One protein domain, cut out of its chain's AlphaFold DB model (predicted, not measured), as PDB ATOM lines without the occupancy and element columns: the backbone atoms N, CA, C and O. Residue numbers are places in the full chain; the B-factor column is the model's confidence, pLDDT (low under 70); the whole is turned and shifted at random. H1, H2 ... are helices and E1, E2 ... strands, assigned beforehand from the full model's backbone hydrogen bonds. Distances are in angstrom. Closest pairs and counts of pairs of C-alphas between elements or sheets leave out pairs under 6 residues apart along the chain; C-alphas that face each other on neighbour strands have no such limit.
ATOM      1  N   LYS A 371     -13.128  -0.631  15.515       96.88
ATOM      2  CA  LYS A 371     -12.230  -0.596  14.357       96.88
ATOM      3  C   LYS A 371     -11.156   0.458  14.555       96.88
ATOM      4  O   LYS A 371     -10.026   0.250  14.143       96.88
ATOM      5  N   ASN A 372     -11.498   1.581  15.181       97.81
ATOM      6  CA  ASN A 372     -10.553   2.659  15.443       97.81
ATOM      7  C   ASN A 372     -10.517   2.968  16.934       97.81
ATOM      8  O   ASN A 372     -11.564   3.199  17.543       97.81
ATOM      9  N   ILE A 373      -9.318   2.992  17.499       97.88
ATOM     10  CA  ILE A 373      -9.081   3.394  18.880       97.88
ATOM     11  C   ILE A 373      -8.087   4.546  18.865       97.88
ATOM     12  O   ILE A 373      -7.019   4.429  18.267       97.88
ATOM     13  N   TYR A 374      -8.475   5.638  19.513       98.00
ATOM     14  CA  TYR A 374      -7.624   6.765  19.850       98.00
ATOM     15  C   TYR A 374      -7.687   6.954  21.365       98.00
ATOM     16  O   TYR A 374      -8.761   7.219  21.902       98.00
ATOM     17  N   ILE A 375      -6.573   6.757  22.062       97.81
ATOM     18  CA  ILE A 375      -6.481   6.962  23.512       97.81
ATOM     19  C   ILE A 375      -5.235   7.792  23.777       97.81
ATOM     20  O   ILE A 375      -4.132   7.325  23.522       97.81
ATOM     21  N   ALA A 376      -5.411   8.985  24.320       94.12
ATOM     22  CA  ALA A 376      -4.322   9.837  24.759       94.12
ATOM     23  C   ALA A 376      -4.456  10.085  26.262       94.12
ATOM     24  O   ALA A 376      -5.531  10.473  26.728       94.12
ATOM     25  N   ARG A 377      -3.361   9.852  26.992       91.75
ATOM     26  CA  ARG A 377      -3.225  10.035  28.442       91.75
ATOM     27  C   ARG A 377      -4.148   9.129  29.248       91.75
ATOM     28  O   ARG A 377      -5.208   9.526  29.727       91.75
ATOM     29  N   ALA A 378      -3.719   7.887  29.431       95.06
ATOM     30  CA  ALA A 378      -4.501   6.888  30.150       95.06
ATOM     31  C   ALA A 378      -3.651   5.994  31.055       95.06
ATOM     32  O   ALA A 378      -2.479   5.725  30.799       95.06
ATOM     33  N   VAL A 379      -4.284   5.468  32.098       95.50
ATOM     34  CA  VAL A 379      -3.743   4.428  32.972       95.50
ATOM     35  C   VAL A 379      -4.659   3.214  32.868       95.50
ATOM     36  O   VAL A 379      -5.879   3.343  32.936       95.50
ATOM     37  N   THR A 380      -4.091   2.029  32.637       97.81
ATOM     38  CA  THR A 380      -4.897   0.817  32.418       97.81
ATOM     39  C   THR A 380      -4.113  -0.472  32.636       97.81
ATOM     40  O   THR A 380      -2.886  -0.468  32.691       97.81
ATOM     41  N   THR A 381      -4.795  -1.608  32.724       98.19
ATOM     42  CA  THR A 381      -4.172  -2.931  32.575       98.19
ATOM     43  C   THR A 381      -4.033  -3.352  31.108       98.19
ATOM     44  O   THR A 381      -4.852  -3.002  30.255       98.19
ATOM     45  N   ALA A 382      -3.042  -4.197  30.798       98.00
ATOM     46  CA  ALA A 382      -2.922  -4.780  29.458       98.00
ATOM     47  C   ALA A 382      -4.164  -5.610  29.094       98.00
ATOM     48  O   ALA A 382      -4.603  -5.589  27.950       98.00
ATOM     49  N   GLU A 383      -4.753  -6.315  30.067       97.44
ATOM     50  CA  GLU A 383      -5.982  -7.094  29.881       97.44
ATOM     51  C   GLU A 383      -7.155  -6.206  29.455       97.44
ATOM     52  O   GLU A 383      -7.851  -6.530  28.491       97.44
ATOM     53  N   LYS A 384      -7.343  -5.057  30.116       97.25
ATOM     54  CA  LYS A 384      -8.377  -4.095  29.737       97.25
ATOM     55  C   LYS A 384      -8.152  -3.576  28.321       97.25
ATOM     56  O   LYS A 384      -9.080  -3.624  27.516       97.25
ATOM     57  N   LEU A 385      -6.934  -3.160  27.976       96.88
ATOM     58  CA  LEU A 385      -6.636  -2.691  26.622       96.88
ATOM     59  C   LEU A 385      -6.862  -3.791  25.570       96.88
ATOM     60  O   LEU A 385      -7.486  -3.535  24.542       96.88
ATOM     61  N   ILE A 386      -6.443  -5.031  25.860       96.69
ATOM     62  CA  ILE A 386      -6.694  -6.212  25.018       96.69
ATOM     63  C   ILE A 386      -8.197  -6.446  24.825       96.69
ATOM     64  O   ILE A 386      -8.628  -6.753  23.712       96.69
ATOM     65  N   SER A 387      -9.005  -6.272  25.873       94.94
ATOM     66  CA  SER A 387     -10.460  -6.426  25.787       94.94
ATOM     67  C   SER A 387     -11.106  -5.424  24.824       94.94
ATOM     68  O   SER A 387     -12.051  -5.787  24.132       94.94
ATOM     69  N   LEU A 388     -10.556  -4.207  24.697       94.62
ATOM     70  CA  LEU A 388     -11.052  -3.182  23.766       94.62
ATOM     71  C   LEU A 388     -10.682  -3.472  22.305       94.62
ATOM     72  O   LEU A 388     -11.447  -3.146  21.399       94.62
ATOM     73  N   ILE A 389      -9.520  -4.091  22.071       94.25
ATOM     74  CA  ILE A 389      -9.054  -4.489  20.729       94.25
ATOM     75  C   ILE A 389      -9.513  -5.894  20.315       94.25
ATOM     76  O   ILE A 389      -9.119  -6.382  19.254       94.25
ATOM     77  N   THR A 390     -10.328  -6.553  21.146       91.19
ATOM     78  CA  THR A 390     -10.900  -7.875  20.876       91.19
ATOM     79  C   THR A 390     -12.404  -7.735  20.594       91.19
ATOM     80  O   THR A 390     -13.121  -7.173  21.417       91.19
ATOM     81  N   PRO A 391     -12.931  -8.257  19.470       87.06
ATOM     82  CA  PRO A 391     -12.245  -9.059  18.455       87.06
ATOM     83  C   PRO A 391     -11.248  -8.245  17.615       87.06
ATOM     84  O   PRO A 391     -11.412  -7.044  17.444       87.06
ATOM     85  N   SER A 392     -10.249  -8.935  17.051       84.31
ATOM     86  CA  SER A 392      -9.123  -8.403  16.260       84.31
ATOM     87  C   SER A 392      -9.514  -7.808  14.890       84.31
ATOM     88  O   SER A 392      -8.964  -8.190  13.856       84.31
ATOM     89  N   ILE A 393     -10.482  -6.890  14.877       93.25
ATOM     90  CA  ILE A 393     -10.989  -6.175  13.692       93.25
ATOM     91  C   ILE A 393     -10.500  -4.721  13.628       93.25
ATOM     92  O   ILE A 393     -11.004  -3.929  12.834       93.25
ATOM     93  N   ILE A 394      -9.521  -4.374  14.467       96.25
ATOM     94  CA  ILE A 394      -8.917  -3.044  14.523       96.25
ATOM     95  C   ILE A 394      -8.299  -2.708  13.165       96.25
ATOM     96  O   ILE A 394      -7.524  -3.486  12.608       96.25
ATOM     97  N   GLU A 395      -8.667  -1.551  12.635       97.06
ATOM     98  CA  GLU A 395      -8.130  -0.914  11.438       97.06
ATOM     99  C   GLU A 395      -7.168   0.219  11.803       97.06
ATOM    100  O   GLU A 395      -6.135   0.362  11.147       97.06
ATOM    101  N   GLY A 396      -7.469   0.976  12.863       97.38
ATOM    102  CA  GLY A 396      -6.642   2.067  13.363       97.38
ATOM    103  C   GLY A 396      -6.387   1.969  14.861       97.38
ATOM    104  O   GLY A 396      -7.322   1.882  15.657       97.38
ATOM    105  N   PHE A 397      -5.115   2.001  15.238       97.69
ATOM    106  CA  PHE A 397      -4.668   1.999  16.623       97.69
ATOM    107  C   PHE A 397      -3.756   3.199  16.856       97.69
ATOM    108  O   PHE A 397      -2.662   3.260  16.300       97.69
ATOM    109  N   HIS A 398      -4.246   4.153  17.637       96.94
ATOM    110  CA  HIS A 398      -3.526   5.342  18.060       96.94
ATOM    111  C   HIS A 398      -3.556   5.379  19.584       96.94
ATOM    112  O   HIS A 398      -4.627   5.552  20.168       96.94
ATOM    113  N   ILE A 399      -2.407   5.216  20.232       96.69
ATOM    114  CA  ILE A 399      -2.314   5.395  21.681       96.69
ATOM    115  C   ILE A 399      -1.131   6.281  22.054       96.69
ATOM    116  O   ILE A 399      -0.039   6.105  21.532       96.69
ATOM    117  N   GLN A 400      -1.348   7.222  22.958       93.12
ATOM    118  CA  GLN A 400      -0.347   8.196  23.362       93.12
ATOM    119  C   GLN A 400      -0.360   8.353  24.887       93.12
ATOM    120  O   GLN A 400      -1.435   8.396  25.487       93.12
ATOM    121  N   ASP A 401       0.818   8.444  25.511       91.00
ATOM    122  CA  ASP A 401       0.974   8.711  26.948       91.00
ATOM    123  C   ASP A 401       0.178   7.710  27.810       91.00
ATOM    124  O   ASP A 401      -0.578   8.070  28.721       91.00
ATOM    125  N   VAL A 402       0.282   6.420  27.475       94.38
ATOM    126  CA  VAL A 402      -0.461   5.351  28.153       94.38
ATOM    127  C   VAL A 402       0.457   4.586  29.098       94.38
ATOM    128  O   VAL A 402       1.531   4.130  28.715       94.38
ATOM    129  N   SER A 403      -0.003   4.381  30.330       94.56
ATOM    130  CA  SER A 403       0.721   3.666  31.378       94.56
ATOM    131  C   SER A 403       0.039   2.348  31.751       94.56
ATOM    132  O   SER A 403      -1.099   2.343  32.232       94.56
ATOM    133  N   LEU A 404       0.765   1.229  31.652       97.25
ATOM    134  CA  LEU A 404       0.279  -0.071  32.119       97.25
ATOM    135  C   LEU A 404       0.472  -0.263  33.629       97.25
ATOM    136  O   LEU A 404       1.595  -0.291  34.136       97.25
ATOM    137  N   THR A 405      -0.620  -0.488  34.358       97.12
ATOM    138  CA  THR A 405      -0.594  -0.866  35.782       97.12
ATOM    139  C   THR A 405      -0.291  -2.349  35.979       97.12
ATOM    140  O   THR A 405       0.236  -2.740  37.018       97.12
ATOM    141  N   SER A 406      -0.596  -3.204  35.000       97.88
ATOM    142  CA  SER A 406      -0.237  -4.626  35.004       97.88
ATOM    143  C   SER A 406      -0.277  -5.231  33.596       97.88
ATOM    144  O   SER A 406      -0.867  -4.654  32.683       97.88
ATOM    145  N   GLY A 407       0.342  -6.405  33.426       97.81
ATOM    146  CA  GLY A 407       0.518  -7.056  32.123       97.81
ATOM    147  C   GLY A 407       1.730  -6.515  31.359       97.81
ATOM    148  O   GLY A 407       2.622  -5.930  31.975       97.81
ATOM    149  N   THR A 408       1.801  -6.748  30.048       98.06
ATOM    150  CA  THR A 408       2.945  -6.336  29.214       98.06
ATOM    151  C   THR A 408       2.502  -5.719  27.897       98.06
ATOM    152  O   THR A 408       1.478  -6.121  27.334       98.06
ATOM    153  N   TRP A 409       3.306  -4.789  27.382       97.81
ATOM    154  CA  TRP A 409       3.128  -4.241  26.039       97.81
ATOM    155  C   TRP A 409       3.295  -5.317  24.962       97.81
ATOM    156  O   TRP A 409       2.508  -5.348  24.017       97.81
ATOM    157  N   GLU A 410       4.202  -6.284  25.159       97.50
ATOM    158  CA  GLU A 410       4.324  -7.496  24.337       97.50
ATOM    159  C   GLU A 410       2.959  -8.146  24.084       97.50
ATOM    160  O   GLU A 410       2.630  -8.481  22.944       97.50
ATOM    161  N   SER A 411       2.159  -8.330  25.139       98.06
ATOM    162  CA  SER A 411       0.866  -9.010  25.044       98.06
ATOM    163  C   SER A 411      -0.110  -8.228  24.163       98.06
ATOM    164  O   SER A 411      -0.782  -8.812  23.312       98.06
ATOM    165  N   VAL A 412      -0.148  -6.901  24.320       98.12
ATOM    166  CA  VAL A 412      -0.988  -5.999  23.517       98.12
ATOM    167  C   VAL A 412      -0.555  -6.038  22.047       98.12
ATOM    168  O   VAL A 412      -1.373  -6.277  21.154       98.12
ATOM    169  N   PHE A 413       0.745  -5.885  21.782       97.88
ATOM    170  CA  PHE A 413       1.304  -5.927  20.430       97.88
ATOM    171  C   PHE A 413       1.147  -7.298  19.768       97.88
ATOM    172  O   PHE A 413       0.921  -7.378  18.560       97.88
ATOM    173  N   GLY A 414       1.195  -8.384  20.541       97.31
ATOM    174  CA  GLY A 414       0.920  -9.734  20.060       97.31
ATOM    175  C   GLY A 414      -0.468  -9.856  19.423       97.31
ATOM    176  O   GLY A 414      -0.591 -10.424  18.334       97.31
ATOM    177  N   ILE A 415      -1.490  -9.263  20.051       96.81
ATOM    178  CA  ILE A 415      -2.854  -9.212  19.504       96.81
ATOM    179  C   ILE A 415      -2.906  -8.331  18.252       96.81
ATOM    180  O   ILE A 415      -3.398  -8.777  17.215       96.81
ATOM    181  N   LEU A 416      -2.341  -7.120  18.301       97.31
ATOM    182  CA  LEU A 416      -2.353  -6.181  17.168       97.31
ATOM    183  C   LEU A 416      -1.644  -6.729  15.925       97.31
ATOM    184  O   LEU A 416      -2.136  -6.583  14.805       97.31
ATOM    185  N   ARG A 417      -0.521  -7.431  16.107       96.94
ATOM    186  CA  ARG A 417       0.195  -8.115  15.023       96.94
ATOM    187  C   ARG A 417      -0.714  -9.127  14.323       96.94
ATOM    188  O   ARG A 417      -0.686  -9.248  13.091       96.94
ATOM    189  N   ALA A 418      -1.510  -9.858  15.106       95.75
ATOM    190  CA  ALA A 418      -2.441 -10.861  14.612       95.75
ATOM    191  C   ALA A 418      -3.679 -10.256  13.926       95.75
ATOM    192  O   ALA A 418      -4.294 -10.957  13.127       95.75
ATOM    193  N   CYS A 419      -4.011  -8.979  14.156       96.19
ATOM    194  CA  CYS A 419      -5.109  -8.274  13.483       96.19
ATOM    195  C   CYS A 419      -4.787  -8.055  11.992       96.19
ATOM    196  O   CYS A 419      -3.959  -7.198  11.678       96.19
ATOM    197  N   PRO A 420      -5.427  -8.757  11.035       95.25
ATOM    198  CA  PRO A 420      -5.126  -8.595   9.609       95.25
ATOM    199  C   PRO A 420      -5.669  -7.282   9.026       95.25
ATOM    200  O   PRO A 420      -5.198  -6.836   7.984       95.25
ATOM    201  N   SER A 421      -6.656  -6.678   9.689       96.06
ATOM    202  CA  SER A 421      -7.305  -5.426   9.296       96.06
ATOM    203  C   SER A 421      -6.510  -4.176   9.667       96.06
ATOM    204  O   SER A 421      -6.840  -3.110   9.154       96.06
ATOM    205  N   LEU A 422      -5.486  -4.292  10.524       97.44
ATOM    206  CA  LEU A 422      -4.730  -3.151  11.040       97.44
ATOM    207  C   LEU A 422      -3.965  -2.462   9.904       97.44
ATOM    208  O   LEU A 422      -3.067  -3.059   9.299       97.44
ATOM    209  N   LYS A 423      -4.352  -1.215   9.629       96.31
ATOM    210  CA  LYS A 423      -3.848  -0.356   8.550       96.31
ATOM    211  C   LYS A 423      -3.214   0.928   9.059       96.31
ATOM    212  O   LYS A 423      -2.447   1.514   8.314       96.31
ATOM    213  N   TYR A 424      -3.556   1.377  10.257       96.88
ATOM    214  CA  TYR A 424      -2.965   2.552  10.882       96.88
ATOM    215  C   TYR A 424      -2.465   2.170  12.271       96.88
ATOM    216  O   TYR A 424      -3.233   1.629  13.072       96.88
ATOM    217  N   PHE A 425      -1.189   2.426  12.538       96.38
ATOM    218  CA  PHE A 425      -0.562   2.154  13.825       96.38
ATOM    219  C   PHE A 425       0.322   3.331  14.225       96.38
ATOM    220  O   PHE A 425       1.279   3.657  13.527       96.38
ATOM    221  N   HIS A 426      -0.029   3.951  15.344       94.38
ATOM    222  CA  HIS A 426       0.726   5.024  15.968       94.38
ATOM    223  C   HIS A 426       0.728   4.793  17.473       94.38
ATOM    224  O   HIS A 426      -0.325   4.564  18.080       94.38
ATOM    225  N   VAL A 427       1.914   4.830  18.064       94.19
ATOM    226  CA  VAL A 427       2.073   4.780  19.509       94.19
ATOM    227  C   VAL A 427       3.085   5.822  19.932       94.19
ATOM    228  O   VAL A 427       4.045   6.057  19.207       94.19
ATOM    229  N   PHE A 428       2.886   6.413  21.099       90.31
ATOM    230  CA  PHE A 428       3.807   7.400  21.634       90.31
ATOM    231  C   PHE A 428       3.816   7.342  23.159       90.31
ATOM    232  O   PHE A 428       2.760   7.198  23.778       90.31
ATOM    233  N   ASN A 429       4.998   7.438  23.764       89.06
ATOM    234  CA  ASN A 429       5.202   7.481  25.209       89.06
ATOM    235  C   ASN A 429       4.462   6.381  25.995       89.06
ATOM    236  O   ASN A 429       3.678   6.630  26.914       89.06
ATOM    237  N   LEU A 430       4.682   5.127  25.599       93.25
ATOM    238  CA  LEU A 430       4.111   3.961  26.269       93.25
ATOM    239  C   LEU A 430       4.956   3.538  27.466       93.25
ATOM    240  O   LEU A 430       6.112   3.155  27.311       93.25
ATOM    241  N   GLU A 450      10.625  15.378  30.123       59.66
ATOM    242  CA  GLU A 450      11.987  15.004  29.713       59.66
ATOM    243  C   GLU A 450      11.969  13.715  28.906       59.66
ATOM    244  O   GLU A 450      11.541  12.681  29.403       59.66
ATOM    245  N   ASN A 451      12.535  13.760  27.699       54.09
ATOM    246  CA  ASN A 451      12.691  12.607  26.815       54.09
ATOM    247  C   ASN A 451      11.354  11.891  26.559       54.09
ATOM    248  O   ASN A 451      10.931  10.990  27.273       54.09
ATOM    249  N   VAL A 452      10.693  12.275  25.475       66.94
ATOM    250  CA  VAL A 452       9.551  11.530  24.946       66.94
ATOM    251  C   VAL A 452      10.055  10.541  23.890       66.94
ATOM    252  O   VAL A 452      10.658  10.940  22.897       66.94
ATOM    253  N   ASP A 453       9.850   9.245  24.130       73.06
ATOM    254  CA  ASP A 453      10.142   8.145  23.193       73.06
ATOM    255  C   ASP A 453       8.851   7.339  22.946       73.06
ATOM    256  O   ASP A 453       7.825   7.573  23.586       73.06
ATOM    257  N   PHE A 454       8.847   6.379  22.023       80.25
ATOM    258  CA  PHE A 454       7.650   5.578  21.704       80.25
ATOM    259  C   PHE A 454       7.238   4.693  22.869       80.25
ATOM    260  O   PHE A 454       6.047   4.477  23.098       80.25
ATOM    261  N   MET A 455       8.220   4.146  23.581       88.38
ATOM    262  CA  MET A 455       8.006   3.224  24.680       88.38
ATOM    263  C   MET A 455       9.192   3.251  25.640       88.38
ATOM    264  O   MET A 455      10.334   3.244  25.208       88.38
ATOM    265  N   TRP A 456       8.907   3.188  26.936       87.19
ATOM    266  CA  TRP A 456       9.900   3.146  28.007       87.19
ATOM    267  C   TRP A 456       9.822   1.795  28.713       87.19
ATOM    268  O   TRP A 456       9.004   1.580  29.618       87.19
ATOM    269  N   SER A 457      10.636   0.845  28.249       90.38
ATOM    270  CA  SER A 457      10.622  -0.539  28.727       90.38
ATOM    271  C   SER A 457      12.002  -1.183  28.654       90.38
ATOM    272  O   SER A 457      12.578  -1.329  27.576       90.38
ATOM    273  N   HIS A 458      12.457  -1.735  29.781       89.94
ATOM    274  CA  HIS A 458      13.632  -2.614  29.832       89.94
ATOM    275  C   HIS A 458      13.366  -4.016  29.253       89.94
ATOM    276  O   HIS A 458      14.260  -4.864  29.198       89.94
ATOM    277  N   CYS A 459      12.128  -4.321  28.854       92.56
ATOM    278  CA  CYS A 459      11.793  -5.621  28.300       92.56
ATOM    279  C   CYS A 459      12.055  -5.662  26.791       92.56
ATOM    280  O   CYS A 459      11.264  -5.172  25.989       92.56
ATOM    281  N   THR A 460      13.121  -6.358  26.397       92.31
ATOM    282  CA  THR A 460      13.495  -6.584  24.988       92.31
ATOM    283  C   THR A 460      12.379  -7.204  24.142       92.31
ATOM    284  O   THR A 460      12.292  -6.982  22.934       92.31
ATOM    285  N   GLU A 461      11.497  -7.981  24.764       95.56
ATOM    286  CA  GLU A 461      10.378  -8.622  24.088       95.56
ATOM    287  C   GLU A 461       9.254  -7.629  23.726       95.56
ATOM    288  O   GLU A 461       8.642  -7.789  22.668       95.56
ATOM    289  N   ASP A 462       9.042  -6.565  24.515       94.94
ATOM    290  CA  ASP A 462       8.098  -5.493  24.164       94.94
ATOM    291  C   ASP A 462       8.536  -4.828  22.847       94.94
ATOM    292  O   ASP A 462       7.758  -4.749  21.892       94.94
ATOM    293  N   TRP A 463       9.816  -4.449  22.758       92.56
ATOM    294  CA  TRP A 463      10.425  -3.846  21.567       92.56
ATOM    295  C   TRP A 463      10.389  -4.771  20.350       92.56
ATOM    296  O   TRP A 463      10.059  -4.353  19.236       92.56
ATOM    297  N   ARG A 464      10.655  -6.067  20.555       92.62
ATOM    298  CA  ARG A 464      10.564  -7.064  19.484       92.62
ATOM    299  C   ARG A 464       9.158  -7.123  18.888       92.62
ATOM    300  O   ARG A 464       9.017  -7.154  17.662       92.62
ATOM    301  N   ARG A 465       8.118  -7.155  19.730       95.62
ATOM    302  CA  ARG A 465       6.727  -7.210  19.250       95.62
ATOM    303  C   ARG A 465       6.268  -5.909  18.631       95.62
ATOM    304  O   ARG A 465       5.552  -5.973  17.636       95.62
ATOM    305  N   PHE A 466       6.702  -4.773  19.159       95.00
ATOM    306  CA  PHE A 466       6.476  -3.477  18.536       95.00
ATOM    307  C   PHE A 466       6.977  -3.472  17.078       95.00
ATOM    308  O   PHE A 466       6.184  -3.269  16.154       95.00
ATOM    309  N   GLY A 467       8.241  -3.850  16.844       93.62
ATOM    310  CA  GLY A 467       8.802  -3.945  15.490       93.62
ATOM    311  C   GLY A 467       8.077  -4.963  14.596       93.62
ATOM    312  O   GLY A 467       7.914  -4.746  13.393       93.62
ATOM    313  N   ASP A 468       7.584  -6.073  15.163       95.75
ATOM    314  CA  ASP A 468       6.758  -7.032  14.417       95.75
ATOM    315  C   ASP A 468       5.416  -6.440  13.954       95.75
ATOM    316  O   ASP A 468       4.956  -6.783  12.859       95.75
ATOM    317  N   VAL A 469       4.773  -5.594  14.769       96.38
ATOM    318  CA  VAL A 469       3.526  -4.902  14.401       96.38
ATOM    319  C   VAL A 469       3.795  -3.916  13.269       96.38
ATOM    320  O   VAL A 469       3.108  -3.988  12.250       96.38
ATOM    321  N   VAL A 470       4.826  -3.075  13.397       95.56
ATOM    322  CA  VAL A 470       5.227  -2.093  12.371       95.56
ATOM    323  C   VAL A 470       5.442  -2.778  11.020       95.56
ATOM    324  O   VAL A 470       4.764  -2.452  10.040       95.56
ATOM    325  N   ARG A 471       6.267  -3.834  10.979       94.50
ATOM    326  CA  ARG A 471       6.499  -4.619   9.753       94.50
ATOM    327  C   ARG A 471       5.221  -5.240   9.202       94.50
ATOM    328  O   ARG A 471       5.037  -5.306   7.984       94.50
ATOM    329  N   ALA A 472       4.340  -5.742  10.069       95.94
ATOM    330  CA  ALA A 472       3.077  -6.329   9.639       95.94
ATOM    331  C   ALA A 472       2.156  -5.286   8.983       95.94
ATOM    332  O   ALA A 472       1.558  -5.592   7.951       95.94
ATOM    333  N   VAL A 473       2.072  -4.072   9.537       96.44
ATOM    334  CA  VAL A 473       1.285  -2.957   8.985       96.44
ATOM    335  C   VAL A 473       1.871  -2.486   7.653       96.44
ATOM    336  O   VAL A 473       1.152  -2.454   6.653       96.44
ATOM    337  N   GLN A 474       3.181  -2.240   7.586       95.06
ATOM    338  CA  GLN A 474       3.867  -1.833   6.352       95.06
ATOM    339  C   GLN A 474       3.723  -2.871   5.235       95.06
ATOM    340  O   GLN A 474       3.383  -2.533   4.102       95.06
ATOM    341  N   LYS A 475       3.887  -4.165   5.548       95.69
ATOM    342  CA  LYS A 475       3.705  -5.260   4.578       95.69
ATOM    343  C   LYS A 475       2.291  -5.295   3.985       95.69
ATOM    344  O   LYS A 475       2.108  -5.774   2.867       95.69
ATOM    345  N   ARG A 476       1.288  -4.816   4.724       95.00
ATOM    346  CA  ARG A 476      -0.110  -4.709   4.273       95.00
ATOM    347  C   ARG A 476      -0.395  -3.405   3.514       95.00
ATOM    348  O   ARG A 476      -1.528  -3.211   3.084       95.00
ATOM    349  N   GLY A 477       0.601  -2.532   3.338       95.44
ATOM    350  CA  GLY A 477       0.436  -1.197   2.755       95.44
ATOM    351  C   GLY A 477      -0.264  -0.210   3.691       95.44
ATOM    352  O   GLY A 477      -0.904   0.725   3.214       95.44
ATOM    353  N   GLY A 478      -0.213  -0.459   5.003       95.69
ATOM    354  CA  GLY A 478      -0.718   0.456   6.019       95.69
ATOM    355  C   GLY A 478       0.221   1.637   6.276       95.69
ATOM    356  O   GLY A 478       1.351   1.667   5.791       95.69
ATOM    357  N   LEU A 479      -0.270   2.598   7.053       94.00
ATOM    358  CA  LEU A 479       0.462   3.762   7.523       94.00
ATOM    359  C   LEU A 479       1.002   3.498   8.932       94.00
ATOM    360  O   LEU A 479       0.258   3.109   9.836       94.00
ATOM    361  N   VAL A 480       2.296   3.739   9.086       90.38
ATOM    362  CA  VAL A 480       2.984   3.874  10.366       90.38
ATOM    363  C   VAL A 480       3.518   5.297  10.383       90.38
ATOM    364  O   VAL A 480       3.972   5.786   9.348       90.38
ATOM    365  N   ASP A 481       3.353   5.981  11.505       81.44
ATOM    366  CA  ASP A 481       3.823   7.354  11.651       81.44
ATOM    367  C   ASP A 481       5.355   7.439  11.506       81.44
ATOM    368  O   ASP A 481       6.052   6.483  11.853       81.44
ATOM    369  N   GLU A 482       5.869   8.541  10.949       75.38
ATOM    370  CA  GLU A 482       7.293   8.670  10.582       75.38
ATOM    371  C   GLU A 482       8.208   8.467  11.792       75.38
ATOM    372  O   GLU A 482       9.208   7.748  11.705       75.38
ATOM    373  N   ASP A 483       7.797   9.014  12.935       72.94
ATOM    374  CA  ASP A 483       8.500   8.874  14.201       72.94
ATOM    375  C   ASP A 483       8.551   7.379  14.596       72.94
ATOM    376  O   ASP A 483       9.613   6.827  14.898       72.94
ATOM    377  N   THR A 484       7.419   6.672  14.477       74.94
ATOM    378  CA  THR A 484       7.287   5.243  14.828       74.94
ATOM    379  C   THR A 484       8.115   4.328  13.908       74.94
ATOM    380  O   THR A 484       8.645   3.307  14.357       74.94
ATOM    381  N   ASP A 485       8.236   4.666  12.619       62.91
ATOM    382  CA  ASP A 485       8.998   3.889  11.630       62.91
ATOM    383  C   ASP A 485      10.516   3.992  11.863       62.91
ATOM    384  O   ASP A 485      11.227   2.981  11.849       62.91
ATOM    385  N   GLY A 486      11.010   5.197  12.170       61.66
ATOM    386  CA  GLY A 486      12.431   5.451  12.424       61.66
ATOM    387  C   GLY A 486      13.014   4.566  13.533       61.66
ATOM    388  O   GLY A 486      14.050   3.927  13.341       61.66
ATOM    389  N   LYS A 487      12.316   4.436  14.668       62.69
ATOM    390  CA  LYS A 487      12.778   3.598  15.790       62.69
ATOM    391  C   LYS A 487      12.644   2.103  15.567       62.69
ATOM    392  O   LYS A 487      13.473   1.338  16.060       62.69
ATOM    393  N   ALA A 488      11.633   1.657  14.820       63.59
ATOM    394  CA  ALA A 488      11.515   0.240  14.482       63.59
ATOM    395  C   ALA A 488      12.755  -0.259  13.717       63.59
ATOM    396  O   ALA A 488      13.158  -1.412  13.885       63.59
ATOM    397  N   LEU A 489      13.378   0.622  12.926       59.84
ATOM    398  CA  LEU A 489      14.641   0.370  12.238       59.84
ATOM    399  C   LEU A 489      15.852   0.427  13.188       59.84
ATOM    400  O   LEU A 489      16.738  -0.416  13.071       59.84
ATOM    401  N   GLU A 490      15.892   1.351  14.155       64.06
ATOM    402  CA  GLU A 490      16.981   1.436  15.151       64.06
ATOM    403  C   GLU A 490      17.096   0.167  16.012       64.06
ATOM    404  O   GLU A 490      18.191  -0.379  16.158       64.06
ATOM    405  N   VAL A 491      15.968  -0.381  16.480       60.75
ATOM    406  CA  VAL A 491      15.936  -1.649  17.239       60.75
ATOM    407  C   VAL A 491      16.503  -2.816  16.414       60.75
ATOM    408  O   VAL A 491      17.111  -3.744  16.956       60.75
ATOM    409  N   GLU A 492      16.336  -2.803  15.087       56.50
ATOM    410  CA  GLU A 492      16.946  -3.811  14.210       56.50
ATOM    411  C   GLU A 492      18.455  -3.619  14.046       56.50
ATOM    412  O   GLU A 492      19.183  -4.612  13.964       56.50
ATOM    413  N   VAL A 493      18.930  -2.375  14.029       56.94
ATOM    414  CA  VAL A 493      20.359  -2.051  13.945       56.94
ATOM    415  C   VAL A 493      21.072  -2.475  15.229       56.94
ATOM    416  O   VAL A 493      22.055  -3.211  15.150       56.94
ATOM    417  N   GLU A 494      20.548  -2.142  16.410       59.00
ATOM    418  CA  GLU A 494      21.119  -2.610  17.684       59.00
ATOM    419  C   GLU A 494      21.129  -4.139  17.786       59.00
ATOM    420  O   GLU A 494      22.093  -4.734  18.262       59.00
ATOM    421  N   ARG A 495      20.112  -4.814  17.239       54.72
ATOM    422  CA  ARG A 495      20.084  -6.279  17.155       54.72
ATOM    423  C   ARG A 495      21.175  -6.850  16.248       54.72
ATOM    424  O   ARG A 495      21.644  -7.961  16.489       54.72
ATOM    425  N   TYR A 496      21.538  -6.140  15.183       48.47
ATOM    426  CA  TYR A 496      22.538  -6.600  14.223       48.47
ATOM    427  C   TYR A 496      23.973  -6.317  14.690       48.47
ATOM    428  O   TYR A 496      24.870  -7.102  14.386       48.47
ATOM    429  N   TYR A 497      24.185  -5.239  15.451       51.44
ATOM    430  CA  TYR A 497      25.514  -4.812  15.901       51.44
ATOM    431  C   TYR A 497      25.823  -5.157  17.369       51.44
ATOM    432  O   TYR A 497      26.971  -5.456  17.679       51.44
ATOM    433  N   GLY A 498      24.825  -5.244  18.254       51.12
ATOM    434  CA  GLY A 498      25.010  -5.604  19.669       51.12
ATOM    435  C   GLY A 498      25.396  -7.069  19.912       51.12
ATOM    436  O   GLY A 498      25.930  -7.400  20.962       51.12
ATOM    437  N   PHE A 499      25.204  -7.959  18.932       45.47
ATOM    438  CA  PHE A 499      25.704  -9.342  18.996       45.47
ATOM    439  C   PHE A 499      27.177  -9.490  18.578       45.47
ATOM    440  O   PHE A 499      27.722 -10.589  18.675       45.47
ATOM    441  N   VAL A 500      27.823  -8.424  18.092       47.50
ATOM    442  CA  VAL A 500      29.216  -8.480  17.620       47.50
ATOM    443  C   VAL A 500      30.216  -8.141  18.736       47.50
ATOM    444  O   VAL A 500      31.373  -8.544  18.639       47.50
TER     445      VAL A 500
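What this domain is: This is residues 371 to 430 and 450 to 500 of the 504 residues of an uncharacterized protein of Aaosphaeria arxii CBS 175.79 (UniProt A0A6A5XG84). Three helices, H1, H2 and H3, stand side by side in a row and run the same way, next to a small, twisted sheet of three parallel strands whose E1 and E2 bend sharply. H4 begins by the edge strand E3, crosses H3 and runs on to one end of the longest axis. The printed part has 111 residues, with four named helices and three named strands in the order E1, H1, E2, H2, E3, H3, H4. The sheet's order is E1, E2, E3, and the class is mixed, helices and strands. The whole is compact, with a radius of gyration of the C-alphas of 13.3 A and spans of 41 by 32 by 22 A.

How they stand to each other: Start with E1, residues 372 to 381, which bends by 105 degrees at residue 377. Beside it find its parallel neighbour E2, residues 396 to 406, with N 373 and O 396 2.9 A apart, within hydrogen-bond range; E2 bends by 86 degrees at residue 401. On the other side of E2 is E3, residues 424 to 428, also parallel, with N 399 and O 426 3.1 A apart, within hydrogen-bond range. H1, residues 382 to 388, is on the sheet and stands at the sheet's level, at a height of 0.9 A. H2, residues 409 to 418, is only just not on the sheet, with 4 pairs of C-alphas within 10 A. E1, H1, E2 and E2, H2, E3 are strand-helix-strand units, two parallel neighbour strands with a helix between them in the chain, each with a right-handed crossover. H1 and H2 touch at the closest C-alphas, those of Ile 386 and Val 412, 5.9 A apart, with a shallow tilt of 34 degrees, only just short of steep. H3, residues 460 to 475, touches H2 at a shallow tilt of 24 degrees, the same way; their closest C-alphas, those of Glu 410 and Asp 462, are 4.3 A apart. H4, residues 482 to 497, touches H3 at a steep tilt of 57 degrees, opposite ways, with its residues 485 to 491 alone; the closest C-alphas, those of Gly 467 and Ala 488, are 5.1 A apart. H3 and H4 only graze the sheet. In H1, H2 and H3 every O i to N i+4 pair is within hydrogen-bond range; in H4, 10 of 12 are.

Where its parts are: Find C-alpha 372 at (-10.553, 2.659, 15.443), where E1 begins its 19.1 A; E2 spans 23.5 A. H3 runs 22.7 A from C-alpha 460 at (13.495, -6.584, 24.988), and H4 runs 23.3 A to C-alpha 497 at (25.514, -4.812, 15.901).

The domain as a whole: Look for the cut after residue 430: residues 431 to 449 are not printed, and C-alphas 430 and 450 are 14.0 A apart. No link printed whole is long. The C-alphas of Lys 371 and Val 500, the two farthest apart, are 42.3 A apart. The pLDDT is under 70 at residues 450 to 452 and 485 to 500.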